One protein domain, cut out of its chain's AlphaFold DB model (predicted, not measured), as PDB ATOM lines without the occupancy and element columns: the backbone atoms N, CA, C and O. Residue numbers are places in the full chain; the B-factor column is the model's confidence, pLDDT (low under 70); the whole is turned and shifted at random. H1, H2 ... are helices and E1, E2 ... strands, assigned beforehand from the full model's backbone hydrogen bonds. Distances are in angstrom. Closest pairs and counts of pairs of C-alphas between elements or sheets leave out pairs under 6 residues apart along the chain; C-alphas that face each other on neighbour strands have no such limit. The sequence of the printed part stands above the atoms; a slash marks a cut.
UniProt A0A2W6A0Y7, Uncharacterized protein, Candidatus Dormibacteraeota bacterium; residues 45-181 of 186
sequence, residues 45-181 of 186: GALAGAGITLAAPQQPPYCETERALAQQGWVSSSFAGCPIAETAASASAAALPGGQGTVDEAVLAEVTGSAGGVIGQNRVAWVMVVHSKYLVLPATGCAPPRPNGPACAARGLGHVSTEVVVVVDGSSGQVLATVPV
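Overview. This is residues 45 to 181 of the 186 residues of an uncharacterized protein of Candidatus Dormibacteraeota bacterium (UniProt A0A2W6A0Y7). A twisted sheet of five antiparallel strands folds back on itself where the long hairpin E3 and E4 bends, and the helix H3 packs on it. H2 lies off the sheet, at one end of the longest axis, while H1 only grazes the sheet. The 137 printed residues hold three named helices and five named strands, along the chain H1 E1 H2 H3 E2 E3 E4 E5, with the sheet order E1 E2 E3 E4 E5. The class is mixed, helices and strands; the whole is compact, with a radius of gyration of the C-alphas of 14.6 A and spans of 42 by 31 by 31 A.

Arrangement. H1, residues 45 to 49, only grazes the sheet with its residues 45 to 48. E1, residues 53 to 55, is an edge strand and the antiparallel neighbour of E2, residues 102 to 112; N 55 and O 110 are 2.8 A apart, within hydrogen-bond range. H2, residues 62 to 71, is not on the sheet. H3, residues 86 to 94, is near H2, and is on the sheet; its closest C-alphas to E2 are those of Ala 94 and Thr 102, 5.9 A apart. E2, E3, residues 123 to 142, E4, residues 152 to 169, and E5, residues 175 to 180, form a meander, each strand the antiparallel neighbour of the one before. In the hairpin E2 and E3, N 104 and O 129 are 2.9 A apart; in the hairpin E3 and E4, N 128 and O 166 are 2.9 A apart; in the hairpin E4 and E5, N 165 and O 179 are 2.8 A apart, each within hydrogen-bond range. E3 bends by 154 degrees at residue 138 and E4 by 169 degrees at residue 155. The closest C-alphas of E3 and E5 are those of Cys 142 and Ala 177, 7.4 A apart. The closest C-alphas of H3 and E4 are those of Ala 93 and Val 166, 6.0 A apart. In H1, H2 and H3 every O i to N i+4 pair is within hydrogen-bond range.

Along the chain. H1 begins at C-alpha 45, (191.857, 234.005, 161.909), and E1 follows after a tight link. H2 measures 14.5 A from first to last C-alpha and H3 11.7 A. E2 measures 24.6 A and bends by 77 degrees at residue 109. E3 measures 16.1 A, E4 13.0 A and E5 14.1 A; E5 ends at C-alpha 180, (198.210, 235.598, 173.681).

Size, cuts and confidence. The two C-alphas farthest apart are those of Tyr 62 and Leu 157, 42.8 A. The printed part has no cut, and the link from H2 to H3, residues 72 to 85, is long. The mean pLDDT of the printed part is 71.0; 53 residues are under 70, among them residues 133 to 161.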
ATOM      1  N   GLY A  45     192.969 233.670 161.017       61.00
ATOM      2  CA  GLY A  45     191.857 234.005 161.909       61.00
ATOM      3  C   GLY A  45     192.234 234.352 163.358       61.00
ATOM      4  O   GLY A  45     191.384 234.878 164.070       61.00
ATOM      5  N   ALA A  46     193.463 234.092 163.820       69.81
ATOM      6  CA  ALA A  46     193.853 234.318 165.218       69.81
ATOM      7  C   ALA A  46     193.840 235.809 165.588       69.81
ATOM      8  O   ALA A  46     193.268 236.199 166.605       69.81
ATOM      9  N   LEU A  47     194.404 236.653 164.720       72.75
ATOM     10  CA  LEU A  47     194.387 238.110 164.890       72.75
ATOM     11  C   LEU A  47     192.975 238.678 164.737       72.75
ATOM     12  O   LEU A  47     192.562 239.516 165.537       72.75
ATOM     13  N   ALA A  48     192.204 238.165 163.774       73.12
ATOM     14  CA  ALA A  48     190.819 238.579 163.569       73.12
ATOM     15  C   ALA A  48     189.939 238.257 164.792       73.12
ATOM     16  O   ALA A  48     189.109 239.078 165.178       73.12
ATOM     17  N   GLY A  49     190.167 237.115 165.451       67.25
ATOM     18  CA  GLY A  49     189.515 236.753 166.714       67.25
ATOM     19  C   GLY A  49     189.858 237.697 167.873       67.25
ATOM     20  O   GLY A  49     189.028 237.913 168.752       67.25
ATOM     21  N   ALA A  50     191.041 238.316 167.838       68.94
ATOM     22  CA  ALA A  50     191.449 239.375 168.762       68.94
ATOM     23  C   ALA A  50     191.003 240.786 168.317       68.94
ATOM     24  O   ALA A  50     191.352 241.774 168.962       68.94
ATOM     25  N   GLY A  51     190.244 240.906 167.220       74.56
ATOM     26  CA  GLY A  51     189.804 242.189 166.668       74.56
ATOM     27  C   GLY A  51     190.928 243.007 166.027       74.56
ATOM     28  O   GLY A  51     190.819 244.230 165.956       74.56
ATOM     29  N   ILE A  52     192.010 242.350 165.598       79.81
ATOM     30  CA  ILE A  52     193.165 242.967 164.944       79.81
ATOM     31  C   ILE A  52     193.179 242.572 163.468       79.81
ATOM     32  O   ILE A  52     193.137 241.393 163.124       79.81
ATOM     33  N   THR A  53     193.285 243.563 162.588       84.38
ATOM     34  CA  THR A  53     193.448 243.353 161.145       84.38
ATOM     35  C   THR A  53     194.754 243.961 160.660       84.38
ATOM     36  O   THR A  53     195.107 245.070 161.071       84.38
ATOM     37  N   LEU A  54     195.435 243.247 159.764       83.75
ATOM     38  CA  LEU A  54     196.689 243.665 159.142       83.75
ATOM     39  C   LEU A  54     196.437 244.086 157.694       83.75
ATOM     40  O   LEU A  54     195.763 243.382 156.941       83.75
ATOM     41  N   ALA A  55     197.007 245.215 157.302       84.69
ATOM     42  CA  ALA A  55     197.069 245.693 155.930       84.69
ATOM     43  C   ALA A  55     198.523 246.010 155.557       84.69
ATOM     44  O   ALA A  55     199.387 246.166 156.422       84.69
ATOM     45  N   ALA A  56     198.814 246.070 154.256       79.50
ATOM     46  CA  ALA A  56     200.137 246.478 153.803       79.50
ATOM     47  C   ALA A  56     200.400 247.937 154.202       79.50
ATOM     48  O   ALA A  56     199.527 248.782 153.989       79.50
ATOM     49  N   PRO A  57     201.575 248.242 154.773       77.19
ATOM     50  CA  PRO A  57     201.861 249.582 155.250       77.19
ATOM     51  C   PRO A  57     201.975 250.556 154.074       77.19
ATOM     52  O   PRO A  57     202.714 250.315 153.120       77.19
ATOM     53  N   GLN A  58     201.283 251.694 154.152       72.69
ATOM     54  CA  GLN A  58     201.476 252.796 153.208       72.69
ATOM     55  C   GLN A  58     202.765 253.551 153.545       72.69
ATOM     56  O   GLN A  58     202.746 254.573 154.229       72.69
ATOM     57  N   GLN A  59     203.904 253.019 153.099       69.88
ATOM     58  CA  GLN A  59     205.207 253.650 153.299       69.88
ATOM     59  C   GLN A  59     205.717 254.323 152.028       69.88
ATOM     60  O   GLN A  59     205.560 253.786 150.929       69.88
ATOM     61  N   PRO A  60     206.362 255.492 152.160       72.38
ATOM     62  CA  PRO A  60     207.076 256.093 151.053       72.38
ATOM     63  C   PRO A  60     208.201 255.171 150.557       72.38
ATOM     64  O   PRO A  60     208.908 254.580 151.376       72.38
ATOM     65  N   PRO A  61     208.453 255.104 149.239       72.12
ATOM     66  CA  PRO A  61     209.456 254.202 148.666       72.12
ATOM     67  C   PRO A  61     210.890 254.489 149.144       72.12
ATOM     68  O   PRO A  61     211.732 253.598 149.115       72.12
ATOM     69  N   TYR A  62     211.174 255.705 149.629       75.94
ATOM     70  CA  TYR A  62     212.484 256.050 150.196       75.94
ATOM     71  C   TYR A  62     212.754 255.390 151.561       75.94
ATOM     72  O   TYR A  62     213.910 255.293 151.973       75.94
ATOM     73  N   CYS A  63     211.724 254.908 152.265       76.00
ATOM     74  CA  CYS A  63     211.911 254.287 153.576       76.00
ATOM     75  C   CYS A  63     212.600 252.918 153.500       76.00
ATOM     76  O   CYS A  63     213.249 252.524 154.464       76.00
ATOM     77  N   GLU A  64     212.529 252.215 152.367       71.62
ATOM     78  CA  GLU A  64     213.267 250.957 152.177       71.62
ATOM     79  C   GLU A  64     214.779 251.198 152.094       71.62
ATOM     80  O   GLU A  64     215.568 250.493 152.725       71.62
ATOM     81  N   THR A  65     215.198 252.245 151.377       70.94
ATOM     82  CA  THR A  65     216.614 252.625 151.292       70.94
ATOM     83  C   THR A  65     217.156 253.108 152.634       70.94
ATOM     84  O   THR A  65     218.242 252.694 153.035       70.94
ATOM     85  N   GLU A  66     216.384 253.913 153.367       73.50
ATOM     86  CA  GLU A  66     216.756 254.352 154.718       73.50
ATOM     87  C   GLU A  66     216.852 253.169 155.688       73.50
ATOM     88  O   GLU A  66     217.779 253.102 156.491       73.50
ATOM     89  N   ARG A  67     215.958 252.177 155.580       68.00
ATOM     90  CA  ARG A  67     216.015 250.965 156.408       68.00
ATOM     91  C   ARG A  67     217.295 250.169 156.159       68.00
ATOM     92  O   ARG A  67     217.926 249.738 157.123       68.00
ATOM     93  N   ALA A  68     217.709 250.014 154.901       68.62
ATOM     94  CA  ALA A  68     218.966 249.346 154.564       68.62
ATOM     95  C   ALA A  68     220.187 250.090 155.140       68.62
ATOM     96  O   ALA A  68     221.101 249.467 155.680       68.62
ATOM     97  N   LEU A  69     220.180 251.426 155.094       71.00
ATOM     98  CA  LEU A  69     221.241 252.263 155.664       71.00
ATOM     99  C   LEU A  69     221.242 252.239 157.201       71.00
ATOM    100  O   LEU A  69     222.304 252.204 157.827       71.00
ATOM    101  N   ALA A  70     220.064 252.207 157.826       71.50
ATOM    102  CA  ALA A  70     219.915 252.095 159.273       71.50
ATOM    103  C   ALA A  70     220.407 250.734 159.787       71.50
ATOM    104  O   ALA A  70     221.067 250.673 160.823       71.50
ATOM    105  N   GLN A  71     220.160 249.646 159.046       69.06
ATOM    106  CA  GLN A  71     220.704 248.316 159.358       69.06
ATOM    107  C   GLN A  71     222.238 248.283 159.307       69.06
ATOM    108  O   GLN A  71     222.863 247.555 160.072       69.06
ATOM    109  N   GLN A  72     222.848 249.101 158.446       72.88
ATOM    110  CA  GLN A  72     224.303 249.273 158.374       72.88
ATOM    111  C   GLN A  72     224.850 250.240 159.440       72.88
ATOM    112  O   GLN A  72     226.063 250.436 159.526       72.88
ATOM    113  N   GLY A  73     223.981 250.838 160.263       69.88
ATOM    114  CA  GLY A  73     224.346 251.782 161.318       69.88
ATOM    115  C   GLY A  73     224.716 253.180 160.814       69.88
ATOM    116  O   GLY A  73     225.323 253.947 161.555       69.88
ATOM    117  N   TRP A  74     224.393 253.515 159.560       74.38
ATOM    118  CA  TRP A  74     224.798 254.785 158.943       74.38
ATOM    119  C   TRP A  74     223.842 255.937 159.259       74.38
ATOM    120  O   TRP A  74     224.252 257.096 159.252       74.38
ATOM    121  N   VAL A  75     222.578 255.626 159.549       70.12
ATOM    122  CA  VAL A  75     221.518 256.601 159.834       70.12
ATOM    123  C   VAL A  75     220.645 256.142 160.999       70.12
ATOM    124  O   VAL A  75     220.505 254.949 161.278       70.12
ATOM    125  N   SER A  76     220.041 257.107 161.692       63.19
ATOM    126  CA  SER A  76     219.092 256.854 162.775       63.19
ATOM    127  C   SER A  76     217.805 256.241 162.224       63.19
ATOM    128  O   SER A  76     217.200 256.777 161.301       63.19
ATOM    129  N   SER A  77     217.341 255.160 162.847       58.84
ATOM    130  CA  SER A  77     216.218 254.344 162.363       58.84
ATOM    131  C   SER A  77     214.829 255.019 162.312       58.84
ATOM    132  O   SER A  77     213.898 254.402 161.814       58.84
ATOM    133  N   SER A  78     214.682 256.278 162.748       60.94
ATOM    134  CA  SER A  78     213.417 257.049 162.731       60.94
ATOM    135  C   SER A  78     213.531 258.384 161.981       60.94
ATOM    136  O   SER A  78     212.982 259.401 162.410       60.94
ATOM    137  N   PHE A  79     214.292 258.434 160.890       63.00
ATOM    138  CA  PHE A  79     214.412 259.661 160.103       63.00
ATOM    139  C   PHE A  79     213.203 259.848 159.162       63.00
ATOM    140  O   PHE A  79     212.677 258.889 158.603       63.00
ATOM    141  N   ALA A  80     212.736 261.092 159.004       65.00
ATOM    142  CA  ALA A  80     211.716 261.500 158.024       65.00
ATOM    143  C   ALA A  80     210.335 260.798 158.091       65.00
ATOM    144  O   ALA A  80     209.599 260.792 157.108       65.00
ATOM    145  N   GLY A  81     209.944 260.248 159.247       70.94
ATOM    146  CA  GLY A  81     208.660 259.545 159.394       70.94
ATOM    147  C   GLY A  81     208.685 258.098 158.892       70.94
ATOM    148  O   GLY A  81     207.635 257.464 158.807       70.94
ATOM    149  N   CYS A  82     209.875 257.567 158.594       80.56
ATOM    150  CA  CYS A  82     210.054 256.146 158.363       80.56
ATOM    151  C   CYS A  82     209.953 255.359 159.680       80.56
ATOM    152  O   CYS A  82     210.331 255.859 160.745       80.56
ATOM    153  N   PRO A  83     209.435 254.126 159.619       80.81
ATOM    154  CA  PRO A  83     209.346 253.252 160.777       80.81
ATOM    155  C   PRO A  83     210.734 252.803 161.248       80.81
ATOM    156  O   PRO A  83     211.640 252.621 160.432       80.81
ATOM    157  N   ILE A  84     210.850 252.538 162.549       83.38
ATOM    158  CA  ILE A  84     212.048 251.996 163.186       83.38
ATOM    159  C   ILE A  84     212.512 250.705 162.515       83.38
ATOM    160  O   ILE A  84     211.721 249.945 161.945       83.38
ATOM    161  N   ALA A  85     213.810 250.437 162.631       80.44
ATOM    162  CA  ALA A  85     214.407 249.202 162.154       80.44
ATOM    163  C   ALA A  85     213.825 247.996 162.904       80.44
ATOM    164  O   ALA A  85     213.566 248.063 164.108       80.44
ATOM    165  N   GLU A  86     213.689 246.876 162.196       81.75
ATOM    166  CA  GLU A  86     213.195 245.615 162.754       81.75
ATOM    167  C   GLU A  86     213.978 245.193 164.002       81.75
ATOM    168  O   GLU A  86     213.382 244.768 164.980       81.75
ATOM    169  N   THR A  87     215.298 245.391 164.011       79.62
ATOM    170  CA  THR A  87     216.179 245.062 165.143       79.62
ATOM    171  C   THR A  87     215.888 245.884 166.400       79.62
ATOM    172  O   THR A  87     216.002 245.383 167.516       79.62
ATOM    173  N   ALA A  88     215.496 247.150 166.239       79.88
ATOM    174  CA  ALA A  88     215.085 247.991 167.358       79.88
ATOM    175  C   ALA A  88     213.708 247.559 167.880       79.88
ATOM    176  O   ALA A  88     213.492 247.478 169.088       79.88
ATOM    177  N   ALA A  89     212.791 247.226 166.969       82.31
ATOM    178  CA  ALA A  89     211.465 246.748 167.328       82.31
ATOM    179  C   ALA A  89     211.516 245.362 167.996       82.31
ATOM    180  O   ALA A  89     210.801 245.125 168.969       82.31
ATOM    181  N   SER A  90     212.401 244.476 167.535       82.00
ATOM    182  CA  SER A  90     212.584 243.131 168.080       82.00
ATOM    183  C   SER A  90     213.227 243.164 169.455       82.00
ATOM    184  O   SER A  90     212.824 242.391 170.318       82.00
ATOM    185  N   ALA A  91     214.134 244.107 169.716       81.56
ATOM    186  CA  ALA A  91     214.644 244.350 171.061       81.56
ATOM    187  C   ALA A  91     213.514 244.734 172.036       81.56
ATOM    188  O   ALA A  91     213.435 244.176 173.131       81.56
ATOM    189  N   SER A  92     212.600 245.623 171.627       79.38
ATOM    190  CA  SER A  92     211.417 245.975 172.425       79.38
ATOM    191  C   SER A  92     210.454 244.797 172.602       79.38
ATOM    192  O   SER A  92     209.905 244.612 173.687       79.38
ATOM    193  N   ALA A  93     210.247 243.991 171.555       77.75
ATOM    194  CA  ALA A  93     209.352 242.838 171.592       77.75
ATOM    195  C   ALA A  93     209.914 241.660 172.403       77.75
ATOM    196  O   ALA A  93     209.155 240.950 173.050       77.75
ATOM    197  N   ALA A  94     211.231 241.461 172.402       78.81
ATOM    198  CA  ALA A  94     211.912 240.434 173.184       78.81
ATOM    199  C   ALA A  94     212.004 240.792 174.677       78.81
ATOM    200  O   ALA A  94     212.123 239.899 175.519       78.81
ATOM    201  N   ALA A  95     211.933 242.082 175.016       76.25
ATOM    202  CA  ALA A  95     211.971 242.602 176.382       76.25
ATOM    203  C   ALA A  95     210.602 242.509 177.091       76.25
ATOM    204  O   ALA A  95     210.104 243.485 177.660       76.25
ATOM    205  N   LEU A  96     209.975 241.331 177.056       68.75
ATOM    206  CA  LEU A  96     208.672 241.104 177.678       68.75
ATOM    207  C   LEU A  96     208.772 241.019 179.213       68.75
ATOM    208  O   LEU A  96     209.781 240.572 179.767       68.75
ATOM    209  N   PRO A  97     207.707 241.405 179.940       55.47
ATOM    210  CA  PRO A  97     207.645 241.205 181.381       55.47
ATOM    211  C   PRO A  97     207.692 239.704 181.714       55.47
ATOM    212  O   PRO A  97     206.822 238.951 181.288       55.47
ATOM    213  N   GLY A  98     208.690 239.270 182.488       55.16
ATOM    214  CA  GLY A  98     208.816 237.878 182.948       55.16
ATOM    215  C   GLY A  98     209.922 237.054 182.280       55.16
ATOM    216  O   GLY A  98     210.228 235.973 182.776       55.16
ATOM    217  N   GLY A  99     210.582 237.565 181.235       61.62
ATOM    218  CA  GLY A  99     211.741 236.901 180.634       61.62
ATOM    219  C   GLY A  99     212.116 237.455 179.261       61.62
ATOM    220  O   GLY A  99     211.350 238.190 178.648       61.62
ATOM    221  N   GLN A 100     213.299 237.082 178.767       68.69
ATOM    222  CA  GLN A 100     213.669 237.338 177.375       68.69
ATOM    223  C   GLN A 100     212.915 236.358 176.471       68.69
ATOM    224  O   GLN A 100     212.888 235.153 176.744       68.69
ATOM    225  N   GLY A 101     212.279 236.878 175.425       76.44
ATOM    226  CA  GLY A 101     211.692 236.077 174.355       76.44
ATOM    227  C   GLY A 101     212.534 236.094 173.089       76.44
ATOM    228  O   GLY A 101     213.338 237.000 172.878       76.44
ATOM    229  N   THR A 102     212.358 235.078 172.252       82.56
ATOM    230  CA  THR A 102     212.911 235.040 170.900       82.56
ATOM    231  C   THR A 102     211.833 235.471 169.920       82.56
ATOM    232  O   THR A 102     210.699 235.004 169.996       82.56
ATOM    233  N   VAL A 103     212.170 236.401 169.031       84.06
ATOM    234  CA  VAL A 103     211.284 236.799 167.936       84.06
ATOM    235  C   VAL A 103     211.430 235.757 166.835       84.06
ATOM    236  O   VAL A 103     212.504 235.639 166.249       84.06
ATOM    237  N   ASP A 104     210.367 235.000 166.593       84.69
ATOM    238  CA  ASP A 104     210.343 233.945 165.575       84.69
ATOM    239  C   ASP A 104     209.921 234.503 164.213       84.69
ATOM    240  O   ASP A 104     210.396 234.055 163.170       84.69
ATOM    241  N   GLU A 105     209.047 235.509 164.219       84.00
ATOM    242  CA  GLU A 105     208.574 236.178 163.012       84.00
ATOM    243  C   GLU A 105     208.337 237.661 163.292       84.00
ATOM    244  O   GLU A 105     207.829 238.028 164.354       84.00
ATOM    245  N   ALA A 106     208.691 238.514 162.333       86.12
ATOM    246  CA  ALA A 106     208.478 239.951 162.400       86.12
ATOM    247  C   ALA A 106     207.957 240.463 161.061       86.12
ATOM    248  O   ALA A 106     208.517 240.192 160.001       86.12
ATOM    249  N   VAL A 107     206.871 241.224 161.120       88.00
ATOM    250  CA  VAL A 107     206.214 241.784 159.945       88.00
ATOM    251  C   VAL A 107     205.860 243.234 160.212       88.00
ATOM    252  O   VAL A 107     205.306 243.572 161.255       88.00
ATOM    253  N   LEU A 108     206.126 244.097 159.241       86.00
ATOM    254  CA  LEU A 108     205.678 245.478 159.279       86.00
ATOM    255  C   LEU A 108     204.327 245.602 158.585       86.00
ATOM    256  O   LEU A 108     204.202 245.306 157.398       86.00
ATOM    257  N   ALA A 109     203.320 246.051 159.326       86.94
ATOM    258  CA  ALA A 109     201.957 246.139 158.833       86.94
ATOM    259  C   ALA A 109     201.286 247.429 159.289       86.94
ATOM    260  O   ALA A 109     201.648 248.041 160.293       86.94
ATOM    261  N   GLU A 110     200.265 247.827 158.549       87.44
ATOM    262  CA  GLU A 110     199.264 248.745 159.057       87.44
ATOM    263  C   GLU A 110     198.255 247.942 159.881       87.44
ATOM    264  O   GLU A 110     197.599 247.026 159.385       87.44
ATOM    265  N   VAL A 111     198.183 248.251 161.169       85.62
ATOM    266  CA  VAL A 111     197.400 247.523 162.156       85.62
ATOM    267  C   VAL A 111     196.197 248.364 162.544       85.62
ATOM    268  O   VAL A 111     196.313 249.528 162.937       85.62
ATOM    269  N   THR A 112     195.028 247.740 162.466       85.19
ATOM    270  CA  THR A 112     193.783 248.292 162.995       85.19
ATOM    271  C   THR A 112     193.272 247.374 164.091       85.19
ATOM    272  O   THR A 112     193.120 246.174 163.873       85.19
ATOM    273  N   GLY A 113     193.060 247.936 165.281       80.69
ATOM    274  CA  GLY A 113     192.493 247.236 166.429       80.69
ATOM    275  C   GLY A 113     191.003 247.521 166.622       80.69
ATOM    276  O   GLY A 113     190.410 248.380 165.965       80.69
ATOM    277  N   SER A 114     190.402 246.826 167.586       74.38
ATOM    278  CA  SER A 114     189.006 247.014 167.986       74.38
ATOM    279  C   SER A 114     188.720 248.452 168.436       74.38
ATOM    280  O   SER A 114     189.550 249.077 169.104       74.38
ATOM    281  N   ALA A 115     187.520 248.959 168.137       53.59
ATOM    282  CA  ALA A 115     187.068 250.289 168.548       53.59
ATOM    283  C   ALA A 115     187.149 250.450 170.084       53.59
ATOM    284  O   ALA A 115     186.344 249.882 170.814       53.59
ATOM    285  N   GLY A 116     188.158 251.185 170.568       52.47
ATOM    286  CA  GLY A 116     188.447 251.387 171.998       52.47
ATOM    287  C   GLY A 116     189.772 250.789 172.501       52.47
ATOM    288  O   GLY A 116     190.137 251.026 173.650       52.47
ATOM    289  N   GLY A 117     190.507 250.043 171.668       62.28
ATOM    290  CA  GLY A 117     191.826 249.493 172.002       62.28
ATOM    291  C   GLY A 117     192.979 250.494 171.832       62.28
ATOM    292  O   GLY A 117     192.881 251.458 171.074       62.28
ATOM    293  N   VAL A 118     194.111 250.234 172.500       65.88
ATOM    294  CA  VAL A 118     195.306 251.114 172.500       65.88
ATOM    295  C   VAL A 118     196.020 251.165 171.143       65.88
ATOM    296  O   VAL A 118     196.688 252.148 170.831       65.88
ATOM    297  N   ILE A 119     195.812 250.151 170.298       74.69
ATOM    298  CA  ILE A 119     196.331 250.091 168.924       74.69
ATOM    299  C   ILE A 119     195.748 251.231 168.063       74.69
ATOM    300  O   ILE A 119     196.465 251.845 167.277       74.69
ATOM    301  N   GLY A 120     194.468 251.574 168.238       77.88
ATOM    302  CA  GLY A 120     193.775 252.525 167.362       77.88
ATOM    303  C   GLY A 120     193.522 251.969 165.952       77.88
ATOM    304  O   GLY A 120     193.376 250.760 165.775       77.88
ATOM    305  N   GLN A 121     193.430 252.857 164.956       81.69
ATOM    306  CA  GLN A 121     193.187 252.514 163.547       81.69
ATOM    307  C   GLN A 121     194.363 252.956 162.674       81.69
ATOM    308  O   GLN A 121     194.960 253.997 162.953       81.69
ATOM    309  N   ASN A 122     194.637 252.200 161.605       83.19
ATOM    310  CA  ASN A 122     195.573 252.570 160.539       83.19
ATOM    311  C   ASN A 122     196.982 252.939 161.038       83.19
ATOM    312  O   ASN A 122     197.615 253.883 160.559       83.19
ATOM    313  N   ARG A 123     197.477 252.220 162.053       82.44
ATOM    314  CA  ARG A 123     198.811 252.468 162.611       82.44
ATOM    315  C   ARG A 123     199.847 251.568 161.976       82.44
ATOM    316  O   ARG A 123     199.729 250.352 162.038       82.44
ATOM    317  N   VAL A 124     200.918 252.158 161.462       86.75
ATOM    318  CA  VAL A 124     202.100 251.399 161.045       86.75
ATOM    319  C   VAL A 124     202.804 250.857 162.288       86.75
ATOM    320  O   VAL A 124     203.319 251.621 163.106       86.75
ATOM    321  N   ALA A 125     202.825 249.538 162.432       88.06
ATOM    322  CA  ALA A 125     203.421 248.847 163.562       88.06
ATOM    323  C   ALA A 125     204.124 247.564 163.114       88.06
ATOM    324  O   ALA A 125     203.733 246.903 162.150       88.06
ATOM    325  N   TRP A 126     205.173 247.213 163.844       88.12
ATOM    326  CA  TRP A 126     205.777 245.897 163.771       88.12
ATOM    327  C   TRP A 126     204.911 244.915 164.549       88.12
ATOM    328  O   TRP A 126     204.636 245.112 165.729       88.12
ATOM    329  N   VAL A 127     204.481 243.855 163.884       87.62
ATOM    330  CA  VAL A 127     203.756 242.745 164.487       87.62
ATOM    331  C   VAL A 127     204.702 241.564 164.526       87.62
ATOM    332  O   VAL A 127     205.199 241.121 163.492       87.62
ATOM    333  N   MET A 128     204.993 241.106 165.735       88.25
ATOM    334  CA  MET A 128     206.010 240.097 165.983       88.25
ATOM    335  C   MET A 128     205.420 238.919 166.731       88.25
ATOM    336  O   MET A 128     204.663 239.110 167.680       88.25
ATOM    337  N   VAL A 129     205.800 237.712 166.333       86.62
ATOM    338  CA  VAL A 129     205.545 236.503 167.112       86.62
ATOM    339  C   VAL A 129     206.752 236.265 167.995       86.62
ATOM    340  O   VAL A 129     207.873 236.111 167.513       86.62
ATOM    341  N   VAL A 130     206.515 236.279 169.301       84.38
ATOM    342  CA  VAL A 130     207.544 236.076 170.308       84.38
ATOM    343  C   VAL A 130     207.280 234.770 171.025       84.38
ATOM    344  O   VAL A 130     206.220 234.574 171.627       84.38
ATOM    345  N   HIS A 131     208.276 233.898 170.988       82.19
ATOM    346  CA  HIS A 131     208.286 232.648 171.714       82.19
ATOM    347  C   HIS A 131     209.127 232.786 172.980       82.19
ATOM    348  O   HIS A 131     210.218 233.360 172.982       82.19
ATOM    349  N   SER A 132     208.640 232.261 174.098       72.88
ATOM    350  CA  SER A 132     209.441 232.155 175.314       72.88
ATOM    351  C   SER A 132     208.939 231.032 176.204       72.88
ATOM    352  O   SER A 132     207.749 230.742 176.290       72.88
ATOM    353  N   LYS A 133     209.882 230.388 176.896       64.31
ATOM    354  CA  LYS A 133     209.606 229.245 177.777       64.31
ATOM    355  C   LYS A 133     208.778 229.628 179.007       64.31
ATOM    356  O   LYS A 133     208.183 228.750 179.621       64.31
ATOM    357  N   TYR A 134     208.753 230.915 179.359       59.84
ATOM    358  CA  TYR A 134     208.025 231.449 180.506       59.84
ATOM    359  C   TYR A 134     207.484 232.845 180.178       59.84
ATOM    360  O   TYR A 134     208.092 233.848 180.549       59.84
ATOM    361  N   LEU A 135     206.336 232.934 179.496       61.62
ATOM    362  CA  LEU A 135     205.616 234.208 179.403       61.62
ATOM    363  C   LEU A 135     204.564 234.251 180.488       61.62
ATOM    364  O   LEU A 135     203.503 233.637 180.393       61.62
ATOM    365  N   VAL A 136     204.861 235.025 181.521       53.75
ATOM    366  CA  VAL A 136     203.819 235.544 182.393       53.75
ATOM    367  C   VAL A 136     203.236 236.739 181.660       53.75
ATOM    368  O   VAL A 136     203.740 237.853 181.785       53.75
ATOM    369  N   LEU A 137     202.200 236.513 180.848       55.28
ATOM    370  CA  LEU A 137     201.497 237.638 180.247       55.28
ATOM    371  C   LEU A 137     200.899 238.451 181.388       55.28
ATOM    372  O   LEU A 137     200.116 237.905 182.163       55.28
ATOM    373  N   PRO A 138     201.212 239.742 181.529       50.66
ATOM    374  CA  PRO A 138     200.418 240.558 182.413       50.66
ATOM    375  C   PRO A 138     199.012 240.645 181.822       50.66
ATOM    376  O   PRO A 138     198.857 240.805 180.612       50.66
ATOM    377  N   ALA A 139     197.978 240.595 182.659       49.97
ATOM    378  CA  ALA A 139     196.681 241.129 182.261       49.97
ATOM    379  C   ALA A 139     196.876 242.645 182.066       49.97
ATOM    380  O   ALA A 139     196.851 243.419 183.027       49.97
ATOM    381  N   THR A 140     197.244 243.061 180.854       51.00
ATOM    382  CA  THR A 140     197.658 244.431 180.559       51.00
ATOM    383  C   THR A 140     196.428 245.294 180.314       51.00
ATOM    384  O   THR A 140     195.696 245.137 179.344       51.00
ATOM    385  N   GLY A 141     196.207 246.260 181.206       46.22
ATOM    386  CA  GLY A 141     195.458 247.461 180.863       46.22
ATOM    387  C   GLY A 141     196.459 248.474 180.332       46.22
ATOM    388  O   GLY A 141     197.115 249.142 181.130       46.22
ATOM    389  N   CYS A 142     196.647 248.546 179.015       53.66
ATOM    390  CA  CYS A 142     197.544 249.546 178.442       53.66
ATOM    391  C   CYS A 142     196.865 250.926 178.532       53.66
ATOM    392  O   CYS A 142     195.684 251.089 178.216       53.66
ATOM    393  N   ALA A 143     197.595 251.907 179.060       44.94
ATOM    394  CA  ALA A 143     197.165 253.303 179.085       44.94
ATOM    395  C   ALA A 143     197.556 253.954 177.744       44.94
ATOM    396  O   ALA A 143     198.445 253.439 177.066       44.94
ATOM    397  N   PRO A 144     196.930 255.071 177.326       46.75
ATOM    398  CA  PRO A 144     197.365 255.776 176.125       46.75
ATOM    399  C   PRO A 144     198.864 256.121 176.208       46.75
ATOM    400  O   PRO A 144     199.344 256.462 177.297       46.75
ATOM    401  N   PRO A 145     199.599 256.036 175.083       47.72
ATOM    402  CA  PRO A 145     201.049 256.190 175.058       47.72
ATOM    403  C   PRO A 145     201.464 257.535 175.659       47.72
ATOM    404  O   PRO A 145     200.929 258.589 175.307       47.72
ATOM    405  N   ARG A 146     202.414 257.497 176.600       49.38
ATOM    406  CA  ARG A 146     203.019 258.684 177.219       49.38
ATOM    407  C   ARG A 146     204.485 258.783 176.794       49.38
ATOM    408  O   ARG A 146     205.146 257.751 176.697       49.38
ATOM    409  N   PRO A 147     205.023 260.004 176.618       41.81
ATOM    410  CA  PRO A 147     206.384 260.208 176.122       41.81
ATOM    411  C   PRO A 147     207.478 259.575 176.998       41.81
ATOM    412  O   PRO A 147     208.529 259.243 176.473       41.81
ATOM    413  N   ASN A 148     207.231 259.352 178.297       45.62
ATOM    414  CA  ASN A 148     208.211 258.799 179.247       45.62
ATOM    415  C   ASN A 148     207.617 257.725 180.186       45.62
ATOM    416  O   ASN A 148     208.042 257.605 181.334       45.62
ATOM    417  N   GLY A 149     206.580 256.997 179.763       45.19
ATOM    418  CA  GLY A 149     205.917 255.992 180.607       45.19
ATOM    419  C   GLY A 149     205.920 254.601 179.976       45.19
ATOM    420  O   GLY A 149     205.861 254.510 178.751       45.19
ATOM    421  N   PRO A 150     205.942 253.515 180.773       44.38
ATOM    422  CA  PRO A 150     205.690 252.185 180.235       44.38
ATOM    423  C   PRO A 150     204.279 252.158 179.632       44.38
ATOM    424  O   PRO A 150     203.305 252.497 180.306       44.38
ATOM    425  N   ALA A 151     204.176 251.780 178.357       52.16
ATOM    426  CA  ALA A 151     202.916 251.760 177.609       52.16
ATOM    427  C   ALA A 151     201.878 250.793 178.214       52.16
ATOM    428  O   ALA A 151     200.669 250.989 178.077       52.16
ATOM    429  N   CYS A 152     202.339 249.794 178.972       51.84
ATOM    430  CA  CYS A 152     201.489 248.841 179.667       51.84
ATOM    431  C   CYS A 152     201.986 248.628 181.103       51.84
ATOM    432  O   CYS A 152     203.153 248.312 181.332       51.84
ATOM    433  N   ALA A 153     201.084 248.784 182.074       48.78
ATOM    434  CA  ALA A 153     201.318 248.371 183.453       48.78
ATOM    435  C   ALA A 153     200.685 246.991 183.677       48.78
ATOM    436  O   ALA A 153     199.535 246.755 183.295       48.78
ATOM    437  N   ALA A 154     201.433 246.078 184.297       50.91
ATOM    438  CA  ALA A 154     200.917 244.781 184.711       50.91
ATOM    439  C   ALA A 154     199.802 244.981 185.749       50.91
ATOM    440  O   ALA A 154     200.071 245.418 186.865       50.91
ATOM    441  N   ARG A 155     198.544 244.688 185.389       44.31
ATOM    442  CA  ARG A 155     197.402 244.781 186.317       44.31
ATOM    443  C   ARG A 155     197.103 243.464 187.043       44.31
ATOM    444  O   ARG A 155     196.247 243.440 187.920       44.31
ATOM    445  N   GLY A 156     197.819 242.393 186.705       48.06
ATOM    446  CA  GLY A 156     197.724 241.077 187.332       48.06
ATOM    447  C   GLY A 156     198.591 240.041 186.612       48.06
ATOM    448  O   GLY A 156     199.068 240.299 185.505       48.06
ATOM    449  N   LEU A 157     198.780 238.877 187.241       51.34
ATOM    450  CA  LEU A 157     199.354 237.685 186.609       51.34
ATOM    451  C   LEU A 157     198.306 237.116 185.639       51.34
ATOM    452  O   LEU A 157     197.244 236.674 186.073       51.34
ATOM    453  N   GLY A 158     198.556 237.203 184.336       51.97
ATOM    454  CA  GLY A 158     197.704 236.624 183.299       51.97
ATOM    455  C   GLY A 158     198.098 235.185 182.958       51.97
ATOM    456  O   GLY A 158     198.883 234.545 183.659       51.97
ATOM    457  N   HIS A 159     197.503 234.656 181.890       54.78
ATOM    458  CA  HIS A 159     197.722 233.281 181.446       54.78
ATOM    459  C   HIS A 159     199.176 233.024 181.037       54.78
ATOM    460  O   HIS A 159     199.823 233.872 180.425       54.78
ATOM    461  N   VAL A 160     199.667 231.826 181.359       58.25
ATOM    462  CA  VAL A 160     200.965 231.344 180.888       58.25
ATOM    463  C   VAL A 160     200.775 230.865 179.454       58.25
ATOM    464  O   VAL A 160     200.093 229.868 179.225       58.25
ATOM    465  N   SER A 161     201.341 231.595 178.499       65.38
ATOM    466  CA  SER A 161     201.491 231.126 177.119       65.38
ATOM    467  C   SER A 161     202.973 230.911 176.835       65.38
ATOM    468  O   SER A 161     203.828 231.478 177.509       65.38
ATOM    469  N   THR A 162     203.302 230.088 175.850       70.56
ATOM    470  CA  THR A 162     204.671 229.988 175.321       70.56
ATOM    471  C   THR A 162     204.879 230.885 174.105       70.56
ATOM    472  O   THR A 162     206.007 231.073 173.663       70.56
ATOM    473  N   GLU A 163     203.792 231.444 173.572       77.25
ATOM    474  CA  GLU A 163     203.782 232.214 172.337       77.25
ATOM    475  C   GLU A 163     202.818 233.397 172.443       77.25
ATOM    476  O   GLU A 163     201.675 233.272 172.911       77.25
ATOM    477  N   VAL A 164     203.298 234.572 172.043       79.88
ATOM    478  CA  VAL A 164     202.542 235.823 172.076       79.88
ATOM    479  C   VAL A 164     202.811 236.652 170.839       79.88
ATOM    480  O   VAL A 164     203.928 236.706 170.336       79.88
ATOM    481  N   VAL A 165     201.786 237.364 170.391       82.06
ATOM    482  CA  VAL A 165     201.938 238.412 169.391       82.06
ATOM    483  C   VAL A 165     202.193 239.723 170.102       82.06
ATOM    484  O   VAL A 165     201.392 240.148 170.934       82.06
ATOM    485  N   VAL A 166     203.289 240.384 169.759       84.88
ATOM    486  CA  VAL A 166     203.634 241.711 170.258       84.88
ATOM    487  C   VAL A 166     203.484 242.708 169.120       84.88
ATOM    488  O   VAL A 166     204.073 242.546 168.053       84.88
ATOM    489  N   VAL A 167     202.682 243.744 169.347       85.56
ATOM    490  CA  VAL A 167     202.518 244.866 168.420       85.56
ATOM    491  C   VAL A 167     203.369 246.018 168.933       85.56
ATOM    492  O   VAL A 167     203.112 246.534 170.019       85.56
ATOM    493  N   VAL A 168     204.374 246.424 168.166       84.75
ATOM    494  CA  VAL A 168     205.312 247.503 168.485       84.75
ATOM    495  C   VAL A 168     205.085 248.663 167.526       84.75
ATOM    496  O   VAL A 168     205.115 248.491 166.312       84.75
ATOM    497  N   ASP A 169     204.863 249.857 168.058       85.38
ATOM    498  CA  ASP A 169     204.651 251.061 167.264       85.38
ATOM    499  C   ASP A 169     205.848 251.338 166.350       85.38
ATOM    500  O   ASP A 169     206.989 251.449 166.808       85.38
ATOM    501  N   GLY A 170     205.580 251.490 165.052       83.12
ATOM    502  CA  GLY A 170     206.620 251.695 164.054       83.12
ATOM    503  C   GLY A 170     207.340 253.029 164.226       83.12
ATOM    504  O   GLY A 170     208.478 253.145 163.799       83.12
ATOM    505  N   SER A 171     206.731 254.030 164.867       81.94
ATOM    506  CA  SER A 171     207.356 255.348 165.036       81.94
ATOM    507  C   SER A 171     208.209 255.467 166.301       81.94
ATOM    508  O   SER A 171     209.279 256.070 166.266       81.94
ATOM    509  N   SER A 172     207.750 254.879 167.407       79.38
ATOM    510  CA  SER A 172     208.332 255.075 168.740       79.38
ATOM    511  C   SER A 172     209.040 253.849 169.310       79.38
ATOM    512  O   SER A 172     209.747 253.969 170.308       79.38
ATOM    513  N   GLY A 173     208.831 252.665 168.728       79.19
ATOM    514  CA  GLY A 173     209.333 251.408 169.285       79.19
ATOM    515  C   GLY A 173     208.659 250.976 170.583       79.19
ATOM    516  O   GLY A 173     209.148 250.059 171.245       79.19
ATOM    517  N   GLN A 174     207.548 251.616 170.959       80.69
ATOM    518  CA  GLN A 174     206.774 251.247 172.138       80.69
ATOM    519  C   GLN A 174     205.872 250.046 171.853       80.69
ATOM    520  O   GLN A 174     205.209 249.983 170.821       80.69
ATOM    521  N   VAL A 175     205.790 249.114 172.801       80.50
ATOM    522  CA  VAL A 175     204.833 248.004 172.740       80.50
ATOM    523  C   VAL A 175     203.416 248.550 172.943       80.50
ATOM    524  O   VAL A 175     203.095 249.074 174.007       80.50
ATOM    525  N   LEU A 176     202.570 248.428 171.922       78.94
ATOM    526  CA  LEU A 176     201.174 248.870 171.925       78.94
ATOM    527  C   LEU A 176     200.233 247.817 172.509       78.94
ATOM    528  O   LEU A 176     199.275 248.159 173.203       78.94
ATOM    529  N   ALA A 177     200.475 246.545 172.192       77.25
ATOM    530  CA  ALA A 177     199.635 245.440 172.630       77.25
ATOM    531  C   ALA A 177     200.416 244.127 172.666       77.25
ATOM    532  O   ALA A 177     201.315 243.898 171.857       77.25
ATOM    533  N   THR A 178     200.015 243.249 173.581       77.38
ATOM    534  CA  THR A 178     200.443 241.854 173.638       77.38
ATOM    535  C   THR A 178     199.201 240.974 173.582       77.38
ATOM    536  O   THR A 178     198.303 241.104 174.412       77.38
ATOM    537  N   VAL A 179     199.123 240.100 172.585       75.94
ATOM    538  CA  VAL A 179     197.989 239.196 172.390       75.94
ATOM    539  C   VAL A 179     198.471 237.765 172.599       75.94
ATOM    540  O   VAL A 179     199.387 237.334 171.897       75.94
ATOM    541  N   PRO A 180     197.900 237.011 173.554       71.62
ATOM    542  CA  PRO A 180     198.210 235.598 173.681       71.62
ATOM    543  C   PRO A 180     197.751 234.857 172.432       71.62
ATOM    544  O   PRO A 180     196.610 235.007 171.993       71.62
ATOM    545  N   VAL A 181     198.632 234.025 171.890       68.12
ATOM    546  CA  VAL A 181     198.245 233.064 170.862       68.12
ATOM    547  C   VAL A 181     197.680 231.849 171.589       68.12
ATOM    548  O   VAL A 181     198.363 231.308 172.462       68.12
TER     549      VAL A 181